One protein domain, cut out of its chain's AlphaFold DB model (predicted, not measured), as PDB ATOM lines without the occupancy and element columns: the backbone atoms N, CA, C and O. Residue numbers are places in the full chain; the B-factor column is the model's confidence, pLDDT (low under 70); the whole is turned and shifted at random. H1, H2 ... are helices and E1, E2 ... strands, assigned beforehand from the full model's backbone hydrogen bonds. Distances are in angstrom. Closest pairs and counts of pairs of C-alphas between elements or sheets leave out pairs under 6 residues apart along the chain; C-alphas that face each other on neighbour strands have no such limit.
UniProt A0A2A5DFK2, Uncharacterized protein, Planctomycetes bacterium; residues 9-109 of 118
ATOM      1  N   GLY A   9      -1.119 -24.171  68.871       95.56
ATOM      2  CA  GLY A   9      -1.756 -23.067  69.565       95.56
ATOM      3  C   GLY A   9      -1.497 -23.196  71.042       95.56
ATOM      4  O   GLY A   9      -1.972 -24.150  71.650       95.56
ATOM      5  N   VAL A  10      -0.752 -22.256  71.595       96.38
ATOM      6  CA  VAL A  10      -0.340 -22.265  72.989       96.38
ATOM      7  C   VAL A  10      -1.312 -21.426  73.801       96.38
ATOM      8  O   VAL A  10      -1.329 -20.201  73.687       96.38
ATOM      9  N   ALA A  11      -2.081 -22.083  74.663       95.50
ATOM     10  CA  ALA A  11      -2.846 -21.412  75.704       95.50
ATOM     11  C   ALA A  11      -2.025 -21.347  76.999       95.50
ATOM     12  O   ALA A  11      -1.443 -22.342  77.431       95.50
ATOM     13  N   LEU A  12      -1.981 -20.175  77.631       96.56
ATOM     14  CA  LEU A  12      -1.368 -20.024  78.948       96.56
ATOM     15  C   LEU A  12      -2.247 -20.691  80.016       96.56
ATOM     16  O   LEU A  12      -3.475 -20.593  79.957       96.56
ATOM     17  N   CYS A  13      -1.604 -21.346  80.978       96.69
ATOM     18  CA  CYS A  13      -2.210 -21.745  82.242       96.69
ATOM     19  C   CYS A  13      -1.625 -20.885  83.368       96.69
ATOM     20  O   CYS A  13      -0.411 -20.667  83.425       96.69
ATOM     21  N   GLU A  14      -2.491 -20.386  84.242       94.50
ATOM     22  CA  GLU A  14      -2.152 -19.493  85.351       94.50
ATOM     23  C   GLU A  14      -1.351 -20.217  86.437       94.50
ATOM     24  O   GLU A  14      -0.452 -19.632  87.044       94.50
ATOM     25  N   ASP A  15      -1.641 -21.502  86.646       96.00
ATOM     26  CA  ASP A  15      -0.963 -22.351  87.615       96.00
ATOM     27  C   ASP A  15      -0.899 -23.830  87.178       96.00
ATOM     28  O   ASP A  15      -1.321 -24.223  86.085       96.00
ATOM     29  N   GLN A  16      -0.283 -24.652  88.033       95.50
ATOM     30  CA  GLN A  16      -0.103 -26.087  87.808       95.50
ATOM     31  C   GLN A  16      -1.422 -26.864  87.883       95.50
ATOM     32  O   GLN A  16      -1.574 -27.873  87.193       95.50
ATOM     33  N   GLU A  17      -2.369 -26.398  88.700       95.94
ATOM     34  CA  GLU A  17      -3.670 -27.038  88.892       95.94
ATOM     35  C   GLU A  17      -4.498 -26.927  87.613       95.94
ATOM     36  O   GLU A  17      -5.012 -27.929  87.115       95.94
ATOM     37  N   GLU A  18      -4.567 -25.728  87.035       96.50
ATOM     38  CA  GLU A  18      -5.277 -25.473  85.786       96.50
ATOM     39  C   GLU A  18      -4.687 -26.292  84.634       96.50
ATOM     40  O   GLU A  18      -5.429 -26.885  83.847       96.50
ATOM     41  N   LEU A  19      -3.355 -26.355  84.539       97.44
ATOM     42  CA  LEU A  19      -2.679 -27.185  83.546       97.44
ATOM     43  C   LEU A  19      -3.044 -28.662  83.719       97.44
ATOM     44  O   LEU A  19      -3.451 -29.300  82.748       97.44
ATOM     45  N   ALA A  20      -2.948 -29.195  84.937       97.12
ATOM     46  CA  ALA A  20      -3.267 -30.591  85.199       97.12
ATOM     47  C   ALA A  20      -4.735 -30.916  84.882       97.12
ATOM     48  O   ALA A  20      -5.014 -31.928  84.238       97.12
ATOM     49  N   GLN A  21      -5.662 -30.029  85.254       96.12
ATOM     50  CA  GLN A  21      -7.082 -30.197  84.960       96.12
ATOM     51  C   GLN A  21      -7.352 -30.175  83.452       96.12
ATOM     52  O   GLN A  21      -8.055 -31.042  82.939       96.12
ATOM     53  N   LYS A  22      -6.749 -29.230  82.716       96.25
ATOM     54  CA  LYS A  22      -6.860 -29.163  81.249       96.25
ATOM     55  C   LYS A  22      -6.352 -30.441  80.587       96.25
ATOM     56  O   LYS A  22      -7.004 -30.928  79.668       96.25
ATOM     57  N   LEU A  23      -5.221 -30.982  81.038       96.06
ATOM     58  CA  LEU A  23      -4.627 -32.196  80.470       96.06
ATOM     59  C   LEU A  23      -5.492 -33.449  80.684       96.06
ATOM     60  O   LEU A  23      -5.493 -34.312  79.814       96.06
ATOM     61  N   VAL A  24      -6.220 -33.546  81.802       93.25
ATOM     62  CA  VAL A  24      -7.062 -34.717  82.122       93.25
ATOM     63  C   VAL A  24      -8.477 -34.616  81.553       93.25
ATOM     64  O   VAL A  24      -9.005 -35.604  81.052       93.25
ATOM     65  N   ASP A  25      -9.110 -33.444  81.622       86.94
ATOM     66  CA  ASP A  25     -10.537 -33.315  81.286       86.94
ATOM     67  C   ASP A  25     -10.806 -33.104  79.796       86.94
ATOM     68  O   ASP A  25     -11.927 -33.313  79.317       86.94
ATOM     69  N   GLY A  26      -9.820 -32.596  79.063       78.31
ATOM     70  CA  GLY A  26     -10.025 -32.176  77.688       78.31
ATOM     71  C   GLY A  26      -9.772 -33.296  76.693       78.31
ATOM     72  O   GLY A  26      -8.783 -34.012  76.793       78.31
ATOM     73  N   ASN A  27     -10.627 -33.389  75.674       85.00
ATOM     74  CA  ASN A  27     -10.240 -33.963  74.389       85.00
ATOM     75  C   ASN A  27      -9.826 -32.813  73.470       85.00
ATOM     76  O   ASN A  27     -10.672 -32.049  72.993       85.00
ATOM     77  N   TRP A  28      -8.517 -32.636  73.304       92.62
ATOM     78  CA  TRP A  28      -7.963 -31.482  72.613       92.62
ATOM     79  C   TRP A  28      -7.676 -31.774  71.148       92.62
ATOM     80  O   TRP A  28      -7.171 -32.835  70.788       92.62
ATOM     81  N   VAL A  29      -7.908 -30.773  70.295       92.12
ATOM     82  CA  VAL A  29      -7.481 -30.854  68.895       92.12
ATOM     83  C   VAL A  29      -5.966 -31.048  68.819       92.12
ATOM     84  O   VAL A  29      -5.222 -30.536  69.658       92.12
ATOM     85  N   LEU A  30      -5.505 -31.744  67.781       93.19
ATOM     86  CA  LEU A  30      -4.113 -32.187  67.645       93.19
ATOM     87  C   LEU A  30      -3.082 -31.055  67.737       93.19
ATOM     88  O   LEU A  30      -1.974 -31.264  68.220       93.19
ATOM     89  N   CYS A  31      -3.439 -29.850  67.291       94.44
ATOM     90  CA  CYS A  31      -2.600 -28.653  67.336       94.44
ATOM     91  C   CYS A  31      -2.714 -27.857  68.650       94.44
ATOM     92  O   CYS A  31      -2.362 -26.681  68.686       94.44
ATOM     93  N   THR A  32      -3.200 -28.459  69.733       95.12
ATOM     94  CA  THR A  32      -3.287 -27.799  71.046       95.12
ATOM     95  C   THR A  32      -1.991 -27.949  71.825       95.12
ATOM     96  O   THR A  32      -1.449 -29.050  71.936       95.12
ATOM     97  N   ALA A  33      -1.519 -26.854  72.411       96.69
ATOM     98  CA  ALA A  33      -0.511 -26.883  73.452       96.69
ATOM     99  C   ALA A  33      -0.886 -25.968  74.619       96.69
ATOM    100  O   ALA A  33      -1.632 -24.997  74.473       96.69
ATOM    101  N   PHE A  34      -0.304 -26.256  75.775       97.12
ATOM    102  CA  PHE A  34      -0.422 -25.442  76.974       97.12
ATOM    103  C   PHE A  34       0.944 -24.965  77.433       97.12
ATOM    104  O   PHE A  34       1.938 -25.673  77.275       97.12
ATOM    105  N   ARG A  35       0.993 -23.768  78.014       97.19
ATOM    106  CA  ARG A  35       2.191 -23.239  78.668       97.19
ATOM    107  C   ARG A  35       1.968 -23.166  80.170       97.19
ATOM    108  O   ARG A  35       1.024 -22.504  80.597       97.19
ATOM    109  N   SER A  36       2.841 -23.799  80.952       96.06
ATOM    110  CA  SER A  36       2.817 -23.676  82.414       96.06
ATOM    111  C   SER A  36       3.248 -22.275  82.858       96.06
ATOM    112  O   SER A  36       3.934 -21.554  82.125       96.06
ATOM    113  N   ALA A  37       2.935 -21.909  84.101       92.31
ATOM    114  CA  ALA A  37       3.405 -20.665  84.712       92.31
ATOM    115  C   ALA A  37       4.945 -20.559  84.781       92.31
ATOM    116  O   ALA A  37       5.496 -19.457  84.814       92.31
ATOM    117  N   LYS A  38       5.659 -21.695  84.781       92.56
ATOM    118  CA  LYS A  38       7.132 -21.760  84.724       92.56
ATOM    119  C   LYS A  38       7.686 -21.754  83.302       92.56
ATOM    120  O   LYS A  38       8.895 -21.636  83.119       92.56
ATOM    121  N   GLY A  39       6.813 -21.808  82.300       93.25
ATOM    122  CA  GLY A  39       7.168 -21.677  80.897       93.25
ATOM    123  C   GLY A  39       7.428 -22.994  80.175       93.25
ATOM    124  O   GLY A  39       7.865 -22.929  79.027       93.25
ATOM    125  N   THR A  40       7.139 -24.144  80.791       95.44
ATOM    126  CA  THR A  40       7.186 -25.447  80.109       95.44
ATOM    127  C   THR A  40       6.033 -25.548  79.111       95.44
ATOM    128  O   THR A  40       4.947 -25.014  79.357       95.44
ATOM    129  N   ILE A  41       6.267 -26.179  77.959       97.06
ATOM    130  CA  ILE A  41       5.233 -26.393  76.940       97.06
ATOM    131  C   ILE A  41       4.772 -27.842  76.985       97.06
ATOM    132  O   ILE A  41       5.580 -28.761  76.995       97.06
ATOM    133  N   TRP A  42       3.459 -28.025  76.963       97.38
ATOM    134  CA  TRP A  42       2.783 -29.311  76.908       97.38
ATOM    135  C   TRP A  42       2.046 -29.383  75.586       97.38
ATOM    136  O   TRP A  42       0.990 -28.772  75.435       97.38
ATOM    137  N   ALA A  43       2.617 -30.078  74.608       96.94
ATOM    138  CA  ALA A  43       2.117 -30.102  73.239       96.94
ATOM    139  C   ALA A  43       1.482 -31.449  72.909       96.94
ATOM    140  O   ALA A  43       2.120 -32.483  73.086       96.94
ATOM    141  N   ASN A  44       0.252 -31.438  72.394       95.31
ATOM    142  CA  ASN A  44      -0.435 -32.662  71.994       95.31
ATOM    143  C   ASN A  44       0.369 -33.384  70.884       95.31
ATOM    144  O   ASN A  44       0.566 -32.834  69.789       95.31
ATOM    145  N   ASP A  45       0.835 -34.600  71.190       92.94
ATOM    146  CA  ASP A  45       1.607 -35.518  70.334       92.94
ATOM    147  C   ASP A  45       0.763 -36.701  69.823       92.94
ATOM    148  O   ASP A  45       1.276 -37.654  69.237       92.94
ATOM    149  N   ALA A  46      -0.562 -36.653  69.991       91.94
ATOM    150  CA  ALA A  46      -1.435 -37.661  69.409       91.94
ATOM    151  C   ALA A  46      -1.283 -37.680  67.874       91.94
ATOM    152  O   ALA A  46      -1.159 -36.640  67.205       91.94
ATOM    153  N   THR A  47      -1.280 -38.884  67.302       87.88
ATOM    154  CA  THR A  47      -1.039 -39.102  65.863       87.88
ATOM    155  C   THR A  47      -2.296 -38.952  65.008       87.88
ATOM    156  O   THR A  47      -2.184 -38.700  63.809       87.88
ATOM    157  N   SER A  48      -3.476 -39.046  65.621       89.31
ATOM    158  CA  SER A  48      -4.787 -38.835  65.005       89.31
ATOM    159  C   SER A  48      -5.812 -38.433  66.058       89.31
ATOM    160  O   SER A  48      -5.586 -38.630  67.249       89.31
ATOM    161  N   GLU A  49      -6.960 -37.929  65.622       87.44
ATOM    162  CA  GLU A  49      -8.088 -37.530  66.468       87.44
ATOM    163  C   GLU A  49      -8.677 -38.703  67.273       87.44
ATOM    164  O   GLU A  49      -9.201 -38.492  68.360       87.44
ATOM    165  N   ASP A  50      -8.545 -39.930  66.758       88.88
ATOM    166  CA  ASP A  50      -8.977 -41.167  67.426       88.88
ATOM    167  C   ASP A  50      -7.853 -41.848  68.236       88.88
ATOM    168  O   ASP A  50      -8.035 -42.953  68.754       88.88
ATOM    169  N   ALA A  51      -6.657 -41.248  68.295       89.56
ATOM    170  CA  ALA A  51      -5.552 -41.812  69.062       89.56
ATOM    171  C   ALA A  51      -5.701 -41.493  70.553       89.56
ATOM    172  O   ALA A  51      -6.375 -40.544  70.945       89.56
ATOM    173  N   ILE A  52      -5.005 -42.279  71.372       90.94
ATOM    174  CA  ILE A  52      -4.818 -41.977  72.791       90.94
ATOM    175  C   ILE A  52      -4.150 -40.602  72.907       90.94
ATOM    176  O   ILE A  52      -3.186 -40.326  72.179       90.94
ATOM    177  N   GLN A  53      -4.646 -39.745  73.800       91.31
ATOM    178  CA  GLN A  53      -4.019 -38.451  74.024       91.31
ATOM    179  C   GLN A  53      -2.668 -38.621  74.705       91.31
ATOM    180  O   GLN A  53      -2.524 -39.208  75.781       91.31
ATOM    181  N   GLU A  54      -1.672 -38.041  74.056       94.38
ATOM    182  CA  GLU A  54      -0.309 -37.951  74.535       94.38
ATOM    183  C   GLU A  54       0.141 -36.499  74.435       94.38
ATOM    184  O   GLU A  54      -0.172 -35.810  73.464       94.38
ATOM    185  N   PHE A  55       0.868 -36.031  75.444       96.38
ATOM    186  CA  PHE A  55       1.452 -34.700  75.474       96.38
ATOM    187  C   PHE A  55       2.964 -34.801  75.624       96.38
ATOM    188  O   PHE A  55       3.475 -35.355  76.594       96.38
ATOM    189  N   SER A  56       3.682 -34.223  74.666       96.38
ATOM    190  CA  SER A  56       5.115 -33.990  74.794       96.38
ATOM    191  C   SER A  56       5.372 -32.825  75.742       96.38
ATOM    192  O   SER A  56       4.769 -31.759  75.590       96.38
ATOM    193  N   VAL A  57       6.305 -33.009  76.671       96.56
ATOM    194  CA  VAL A  57       6.812 -31.950  77.550       96.56
ATOM    195  C   VAL A  57       8.042 -31.338  76.896       96.56
ATOM    196  O   VAL A  57       8.971 -32.061  76.525       96.56
ATOM    197  N   LEU A  58       8.048 -30.015  76.739       96.19
ATOM    198  CA  LEU A  58       9.160 -29.276  76.157       96.19
ATOM    199  C   LEU A  58       9.691 -28.181  77.076       96.19
ATOM    200  O   LEU A  58       8.931 -27.417  77.680       96.19
ATOM    201  N   LEU A  59      11.016 -28.064  77.080       94.19
ATOM    202  CA  LEU A  59      11.787 -27.057  77.804       94.19
ATOM    203  C   LEU A  59      12.648 -26.256  76.828       94.19
ATOM    204  O   LEU A  59      13.021 -26.767  75.773       94.19
ATOM    205  N   GLN A  60      12.973 -25.004  77.152       90.56
ATOM    206  CA  GLN A  60      13.947 -24.254  76.358       90.56
ATOM    207  C   GLN A  60      15.367 -24.651  76.757       90.56
ATOM    208  O   GLN A  60      15.739 -24.545  77.926       90.56
ATOM    209  N   ASN A  61      16.177 -25.053  75.781       85.00
ATOM    210  CA  ASN A  61      17.605 -25.245  75.991       85.00
ATOM    211  C   ASN A  61      18.325 -23.883  76.129       85.00
ATOM    212  O   ASN A  61      17.746 -22.809  75.942       85.00
ATOM    213  N   LYS A  62      19.630 -23.913  76.428       82.62
ATOM    214  CA  LYS A  62      20.457 -22.697  76.590       82.62
ATOM    215  C   LYS A  62      20.535 -21.823  75.331       82.62
ATOM    216  O   LYS A  62      20.907 -20.658  75.431       82.62
ATOM    217  N   GLU A  63      20.205 -22.381  74.172       81.75
ATOM    218  CA  GLU A  63      20.214 -21.709  72.871       81.75
ATOM    219  C   GLU A  63      18.827 -21.146  72.500       81.75
ATOM    220  O   GLU A  63      18.670 -20.506  71.463       81.75
ATOM    221  N   GLY A  64      17.824 -21.328  73.370       81.81
ATOM    222  CA  GLY A  64      16.461 -20.820  73.197       81.81
ATOM    223  C   GLY A  64      15.568 -21.684  72.300       81.81
ATOM    224  O   GLY A  64      14.446 -21.275  71.995       81.81
ATOM    225  N   GLN A  65      16.034 -22.863  71.882       85.69
ATOM    226  CA  GLN A  65      15.227 -23.834  71.142       85.69
ATOM    227  C   GLN A  65      14.412 -24.693  72.105       85.69
ATOM    228  O   GLN A  65      14.838 -24.936  73.234       85.69
ATOM    229  N   TRP A  66      13.257 -25.186  71.658       93.06
ATOM    230  CA  TRP A  66      12.497 -26.142  72.454       93.06
ATOM    231  C   TRP A  66      13.080 -27.535  72.296       93.06
ATOM    232  O   TRP A  66      13.358 -27.983  71.188       93.06
ATOM    233  N   GLN A  67      13.225 -28.231  73.408       93.50
ATOM    234  CA  GLN A  67      13.678 -29.605  73.468       93.50
ATOM    235  C   GLN A  67      12.567 -30.441  74.084       93.50
ATOM    236  O   GLN A  67      12.098 -30.125  75.176       93.50
ATOM    237  N   GLN A  68      12.132 -31.484  73.380       94.62
ATOM    238  CA  GLN A  68      11.255 -32.490  73.966       94.62
ATOM    239  C   GLN A  68      12.055 -33.279  75.002       94.62
ATOM    240  O   GLN A  68      13.100 -33.836  74.665       94.62
ATOM    241  N   VAL A  69      11.543 -33.338  76.228       94.19
ATOM    242  CA  VAL A  69      12.180 -34.018  77.369       94.19
ATOM    243  C   VAL A  69      11.329 -35.133  77.964       94.19
ATOM    244  O   VAL A  69      11.834 -35.928  78.739       94.19
ATOM    245  N   GLU A  70      10.048 -35.214  77.599       94.50
ATOM    246  CA  GLU A  70       9.173 -36.328  77.974       94.50
ATOM    247  C   GLU A  70       8.000 -36.461  76.987       94.50
ATOM    248  O   GLU A  70       7.685 -35.517  76.248       94.50
ATOM    249  N   SER A  71       7.360 -37.631  76.961       93.69
ATOM    250  CA  SER A  71       6.049 -37.866  76.347       93.69
ATOM    251  C   SER A  71       5.123 -38.570  77.336       93.69
ATOM    252  O   SER A  71       5.395 -39.687  77.771       93.69
ATOM    253  N   ILE A  72       4.016 -37.923  77.698       95.00
ATOM    254  CA  ILE A  72       3.084 -38.414  78.718       95.00
ATOM    255  C   ILE A  72       1.769 -38.792  78.057       95.00
ATOM    256  O   ILE A  72       1.047 -37.935  77.548       95.00
ATOM    257  N   THR A  73       1.427 -40.074  78.114       95.06
ATOM    258  CA  THR A  73       0.121 -40.587  77.697       95.06
ATOM    259  C   THR A  73      -0.929 -40.249  78.764       95.06
ATOM    260  O   THR A  73      -1.088 -40.969  79.754       95.06
ATOM    261  N   VAL A  74      -1.617 -39.116  78.601       93.25
ATOM    262  CA  VAL A  74      -2.490 -38.539  79.640       93.25
ATOM    263  C   VAL A  74      -3.742 -39.373  79.899       93.25
ATOM    264  O   VAL A  74      -4.177 -39.458  81.042       93.25
ATOM    265  N   ASP A  75      -4.247 -40.092  78.895       90.25
ATOM    266  CA  ASP A  75      -5.407 -40.990  79.036       90.25
ATOM    267  C   ASP A  75      -5.155 -42.174  79.995       90.25
ATOM    268  O   ASP A  75      -6.086 -42.889  80.369       90.25
ATOM    269  N   TRP A  76      -3.899 -42.429  80.381       93.50
ATOM    270  CA  TRP A  76      -3.536 -43.450  81.376       93.50
ATOM    271  C   TRP A  76      -3.337 -42.881  82.781       93.50
ATOM    272  O   TRP A  76      -2.988 -43.621  83.703       93.50
ATOM    273  N   CYS A  77      -3.526 -41.577  82.942       94.75
ATOM    274  CA  CYS A  77      -3.276 -40.866  84.179       94.75
ATOM    275  C   CYS A  77      -4.590 -40.358  84.774       94.75
ATOM    276  O   CYS A  77      -5.510 -39.959  84.066       94.75
ATOM    277  N   ASP A  78      -4.655 -40.336  86.100       95.44
ATOM    278  CA  ASP A  78      -5.621 -39.511  86.810       95.44
ATOM    279  C   ASP A  78      -5.035 -38.113  87.078       95.44
ATOM    280  O   ASP A  78      -3.870 -37.817  86.788       95.44
ATOM    281  N   LEU A  79      -5.865 -37.238  87.645       96.00
ATOM    282  CA  LEU A  79      -5.482 -35.871  87.984       96.00
ATOM    283  C   LEU A  79      -4.263 -35.810  88.914       96.00
ATOM    284  O   LEU A  79      -3.382 -34.979  88.704       96.00
ATOM    285  N   GLU A  80      -4.183 -36.679  89.923       96.50
ATOM    286  CA  GLU A  80      -3.048 -36.689  90.853       96.50
ATOM    287  C   GLU A  80      -1.750 -37.051  90.135       96.50
ATOM    288  O   GLU A  80      -0.712 -36.419  90.357       96.50
ATOM    289  N   LYS A  81      -1.805 -38.030  89.231       97.06
ATOM    290  CA  LYS A  81      -0.642 -38.445  88.458       97.06
ATOM    291  C   LYS A  81      -0.169 -37.355  87.499       97.06
ATOM    292  O   LYS A  81       1.035 -37.121  87.410       97.06
ATOM    293  N   ILE A  82      -1.085 -36.653  86.830       97.19
ATOM    294  CA  ILE A  82      -0.722 -35.517  85.972       97.19
ATOM    295  C   ILE A  82      -0.116 -34.368  86.781       97.19
ATOM    296  O   ILE A  82       0.898 -33.816  86.358       97.19
ATOM    297  N   LYS A  83      -0.655 -34.045  87.963       96.81
ATOM    298  CA  LYS A  83      -0.058 -33.026  88.846       96.81
ATOM    299  C   LYS A  83       1.393 -33.339  89.180       96.81
ATOM    300  O   LYS A  83       2.240 -32.464  89.051       96.81
ATOM    301  N   GLN A  84       1.696 -34.595  89.516       97.00
ATOM    302  CA  GLN A  84       3.075 -35.017  89.778       97.00
ATOM    303  C   GLN A  84       3.988 -34.771  88.575       97.00
ATOM    304  O   GLN A  84       5.113 -34.314  88.750       97.00
ATOM    305  N   TYR A  85       3.524 -35.051  87.355       97.31
ATOM    306  CA  TYR A  85       4.319 -34.785  86.158       97.31
ATOM    307  C   TYR A  85       4.527 -33.289  85.906       97.31
ATOM    308  O   TYR A  85       5.632 -32.882  85.553       97.31
ATOM    309  N   VAL A  86       3.498 -32.466  86.118       96.38
ATOM    310  CA  VAL A  86       3.607 -31.002  86.017       96.38
ATOM    311  C   VAL A  86       4.611 -30.462  87.035       96.38
ATOM    312  O   VAL A  86       5.495 -29.687  86.673       96.38
ATOM    313  N   GLU A  87       4.533 -30.917  88.286       95.44
ATOM    314  CA  GLU A  87       5.477 -30.556  89.346       95.44
ATOM    315  C   GLU A  87       6.911 -30.980  89.009       95.44
ATOM    316  O   GLU A  87       7.842 -30.196  89.192       95.44
ATOM    317  N   GLN A  88       7.101 -32.197  88.489       95.44
ATOM    318  CA  GLN A  88       8.409 -32.710  88.075       95.44
ATOM    319  C   GLN A  88       9.005 -31.900  86.922       95.44
ATOM    320  O   GLN A  88      10.180 -31.533  86.979       95.44
ATOM    321  N   ALA A  89       8.200 -31.574  85.908       94.06
ATOM    322  CA  ALA A  89       8.637 -30.753  84.783       94.06
ATOM    323  C   ALA A  89       9.035 -29.342  85.237       94.06
ATOM    324  O   ALA A  89      10.101 -28.852  84.879       94.06
ATOM    325  N   ASP A  90       8.221 -28.705  86.080       91.00
ATOM    326  CA  ASP A  90       8.504 -27.371  86.615       91.00
ATOM    327  C   ASP A  90       9.700 -27.356  87.589       91.00
ATOM    328  O   ASP A  90      10.335 -26.313  87.776       91.00
ATOM    329  N   ALA A  91      10.014 -28.496  88.212       92.12
ATOM    330  CA  ALA A  91      11.196 -28.694  89.048       92.12
ATOM    331  C   ALA A  91      12.464 -29.062  88.251       92.12
ATOM    332  O   ALA A  91      13.529 -29.198  88.853       92.12
ATOM    333  N   GLY A  92      12.358 -29.217  86.928       90.50
ATOM    334  CA  GLY A  92      13.473 -29.549  86.041       90.50
ATOM    335  C   GLY A  92      13.953 -30.999  86.142       90.50
ATOM    336  O   GLY A  92      15.110 -31.300  85.862       90.50
ATOM    337  N   VAL A  93      13.084 -31.921  86.573       93.19
ATOM    338  CA  VAL A  93      13.432 -33.350  86.708       93.19
ATOM    339  C   VAL A  93      13.799 -33.975  85.358       93.19
ATOM    340  O   VAL A  93      14.620 -34.885  85.329       93.19
ATOM    341  N   PHE A  94      13.235 -33.464  84.261       89.12
ATOM    342  CA  PHE A  94      13.434 -33.983  82.904       89.12
ATOM    343  C   PHE A  94      14.527 -33.241  82.110       89.12
ATOM    344  O   PHE A  94      14.728 -33.526  80.935       89.12
ATOM    345  N   ASP A  95      15.243 -32.281  82.707       85.56
ATOM    346  CA  ASP A  95      16.169 -31.387  81.983       85.56
ATOM    347  C   ASP A  95      17.294 -32.127  81.230       85.56
ATOM    348  O   ASP A  95      17.854 -31.597  80.267       85.56
ATOM    349  N   GLU A  96      17.639 -33.346  81.656       82.62
ATOM    350  CA  GLU A  96      18.699 -34.161  81.052       82.62
ATOM    351  C   GLU A  96      18.186 -35.151  79.984       82.62
ATOM    352  O   GLU A  96      18.987 -35.675  79.207       82.62
ATOM    353  N   ASP A  97      16.869 -35.361  79.871       75.69
ATOM    354  CA  ASP A  97      16.245 -36.445  79.088       75.69
ATOM    355  C   ASP A  97      15.927 -36.063  77.629       75.69
ATOM    356  O   ASP A  97      14.987 -36.545  77.000       75.69
ATOM    357  N   GLY A  98      16.728 -35.173  77.048       77.25
ATOM    358  CA  GLY A  98      16.485 -34.599  75.729       77.25
ATOM    359  C   GLY A  98      16.319 -35.612  74.586       77.25
ATOM    360  O   GLY A  98      17.292 -36.232  74.156       77.25
ATOM    361  N   TYR A  99      15.118 -35.688  74.007       81.44
ATOM    362  CA  TYR A  99      14.796 -36.570  72.877       81.44
ATOM    363  C   TYR A  99      15.064 -35.926  71.514       81.44
ATOM    364  O   TYR A  99      15.713 -36.523  70.651       81.44
ATOM    365  N   CYS A 100      14.526 -34.726  71.279       86.44
ATOM    366  CA  CYS A 100      14.685 -34.006  70.016       86.44
ATOM    367  C   CYS A 100      14.453 -32.500  70.162       86.44
ATOM    368  O   CYS A 100      13.755 -32.041  71.067       86.44
ATOM    369  N   GLU A 101      15.031 -31.735  69.238       90.44
ATOM    370  CA  GLU A 101      14.839 -30.290  69.135       90.44
ATOM    371  C   GLU A 101      13.642 -29.939  68.247       90.44
ATOM    372  O   GLU A 101      13.340 -30.601  67.247       90.44
ATOM    373  N   VAL A 102      12.976 -28.850  68.613       90.25
ATOM    374  CA  VAL A 102      11.761 -28.341  67.993       90.25
ATOM    375  C   VAL A 102      11.890 -26.827  67.870       90.25
ATOM    376  O   VAL A 102      12.172 -26.119  68.839       90.25
ATOM    377  N   GLY A 103      11.687 -26.314  66.659       89.81
ATOM    378  CA  GLY A 103      11.779 -24.882  66.396       89.81
ATOM    379  C   GLY A 103      10.730 -24.075  67.168       89.81
ATOM    380  O   GLY A 103       9.573 -24.483  67.295       89.81
ATOM    381  N   ALA A 104      11.136 -22.918  67.697       90.00
ATOM    382  CA  ALA A 104      10.264 -22.019  68.454       90.00
ATOM    383  C   ALA A 104       9.085 -21.483  67.637       90.00
ATOM    384  O   ALA A 104       8.014 -21.252  68.191       90.00
ATOM    385  N   GLU A 105       9.239 -21.371  66.320       90.19
ATOM    386  CA  GLU A 105       8.190 -20.967  65.384       90.19
ATOM    387  C   GLU A 105       6.986 -21.918  65.353       90.19
ATOM    388  O   GLU A 105       5.909 -21.542  64.882       90.19
ATOM    389  N   ARG A 106       7.152 -23.144  65.865       91.19
ATOM    390  CA  ARG A 106       6.093 -24.153  65.927       91.19
ATOM    391  C   ARG A 106       5.124 -23.931  67.087       91.19
ATOM    392  O   ARG A 106       4.094 -24.590  67.111       91.19
ATOM    393  N   PHE A 107       5.404 -23.013  68.010       93.31
ATOM    394  CA  PHE A 107       4.568 -22.731  69.179       93.31
ATOM    395  C   PHE A 107       4.085 -21.282  69.139       93.31
ATOM    396  O   PHE A 107       4.874 -20.350  69.271       93.31
ATOM    397  N   GLN A 108       2.785 -21.082  68.928       91.88
ATOM    398  CA  GLN A 108       2.199 -19.772  68.643       91.88
ATOM    399  C   GLN A 108       0.993 -19.524  69.546       91.88
ATOM    400  O   GLN A 108       0.191 -20.424  69.744       91.88
ATOM    401  N   GLU A 109       0.810 -18.305  70.058       87.12
ATOM    402  CA  GLU A 109      -0.385 -17.967  70.860       87.12
ATOM    403  C   GLU A 109      -1.683 -18.149  70.061       87.12
ATOM    404  O   GLU A 109      -2.701 -18.591  70.587       87.12
TER     405      GLU A 109
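Overview. This is residues 9 to 109 of the 118 residues of an uncharacterized protein of Planctomycetes bacterium (UniProt A0A2A5DFK2). A strongly twisted, curled wall of six strands has two helices, H1 and H2, packed over one face. From edge strand E6, residues 103 to 109 run back to E1, the other edge. The printed part has 101 residues, with two named helices and six named strands in the order E1 H1 E2 E3 E4 E5 H2 E6. The mixed sheet has the order E1 E2 E3 E4 E5 E6, and the class is mixed, helices and strands. The whole is compact, with a radius of gyration of the C-alphas of 12.4 A and spans of 34 by 27 by 23 A.

Arrangement. In the sheet, E2, residues 32 to 35, E3, 41 to 44, E4, 54 to 60, and E5, 66 to 73, form a meander, each the antiparallel neighbour of the one before, in three hairpins; N 34 and O 42, 2.8 A, N 43 and O 56, 2.9 A, and N 57 and O 70, 2.9 A, are within hydrogen-bond range. E1, residues 9 to 12, is parallel to E2, with N 33 and O 9 at 2.8 A; with H1, residues 16 to 25, they form a strand-helix-strand unit, a helix between parallel neighbours, with a right-handed crossover. E5 bends by 60 degrees at residue 69; E6, residues 100 to 102, is its antiparallel neighbour, with N 68 and O 100 at 2.9 A. H1 and H2, residues 79 to 90, are on the same face, at heights over the sheet of 9.5 A and 10.2 A. They touch at a steep tilt of 46 degrees, opposite ways; the closest C-alphas, of Ala 20 and Lys 83, are 5.4 A apart. In both, every O i to N i+4 pair is within hydrogen-bond range.

Along the chain. E1 begins at C-alpha 9 (-1.756, -23.067, 69.565). E4 measures 19.9 A, E5 19.7 A, H1 14.3 A and H2 16.4 A from first to last C-alpha. E6 ends at C-alpha 102 (11.761, -28.341, 67.993).

Size, cuts and confidence. The two C-alphas farthest apart, of Asp 50 and Lys 62, are 35.9 A apart. The printed part has no cut, no link is long, and no printed residue is under 70 in pLDDT.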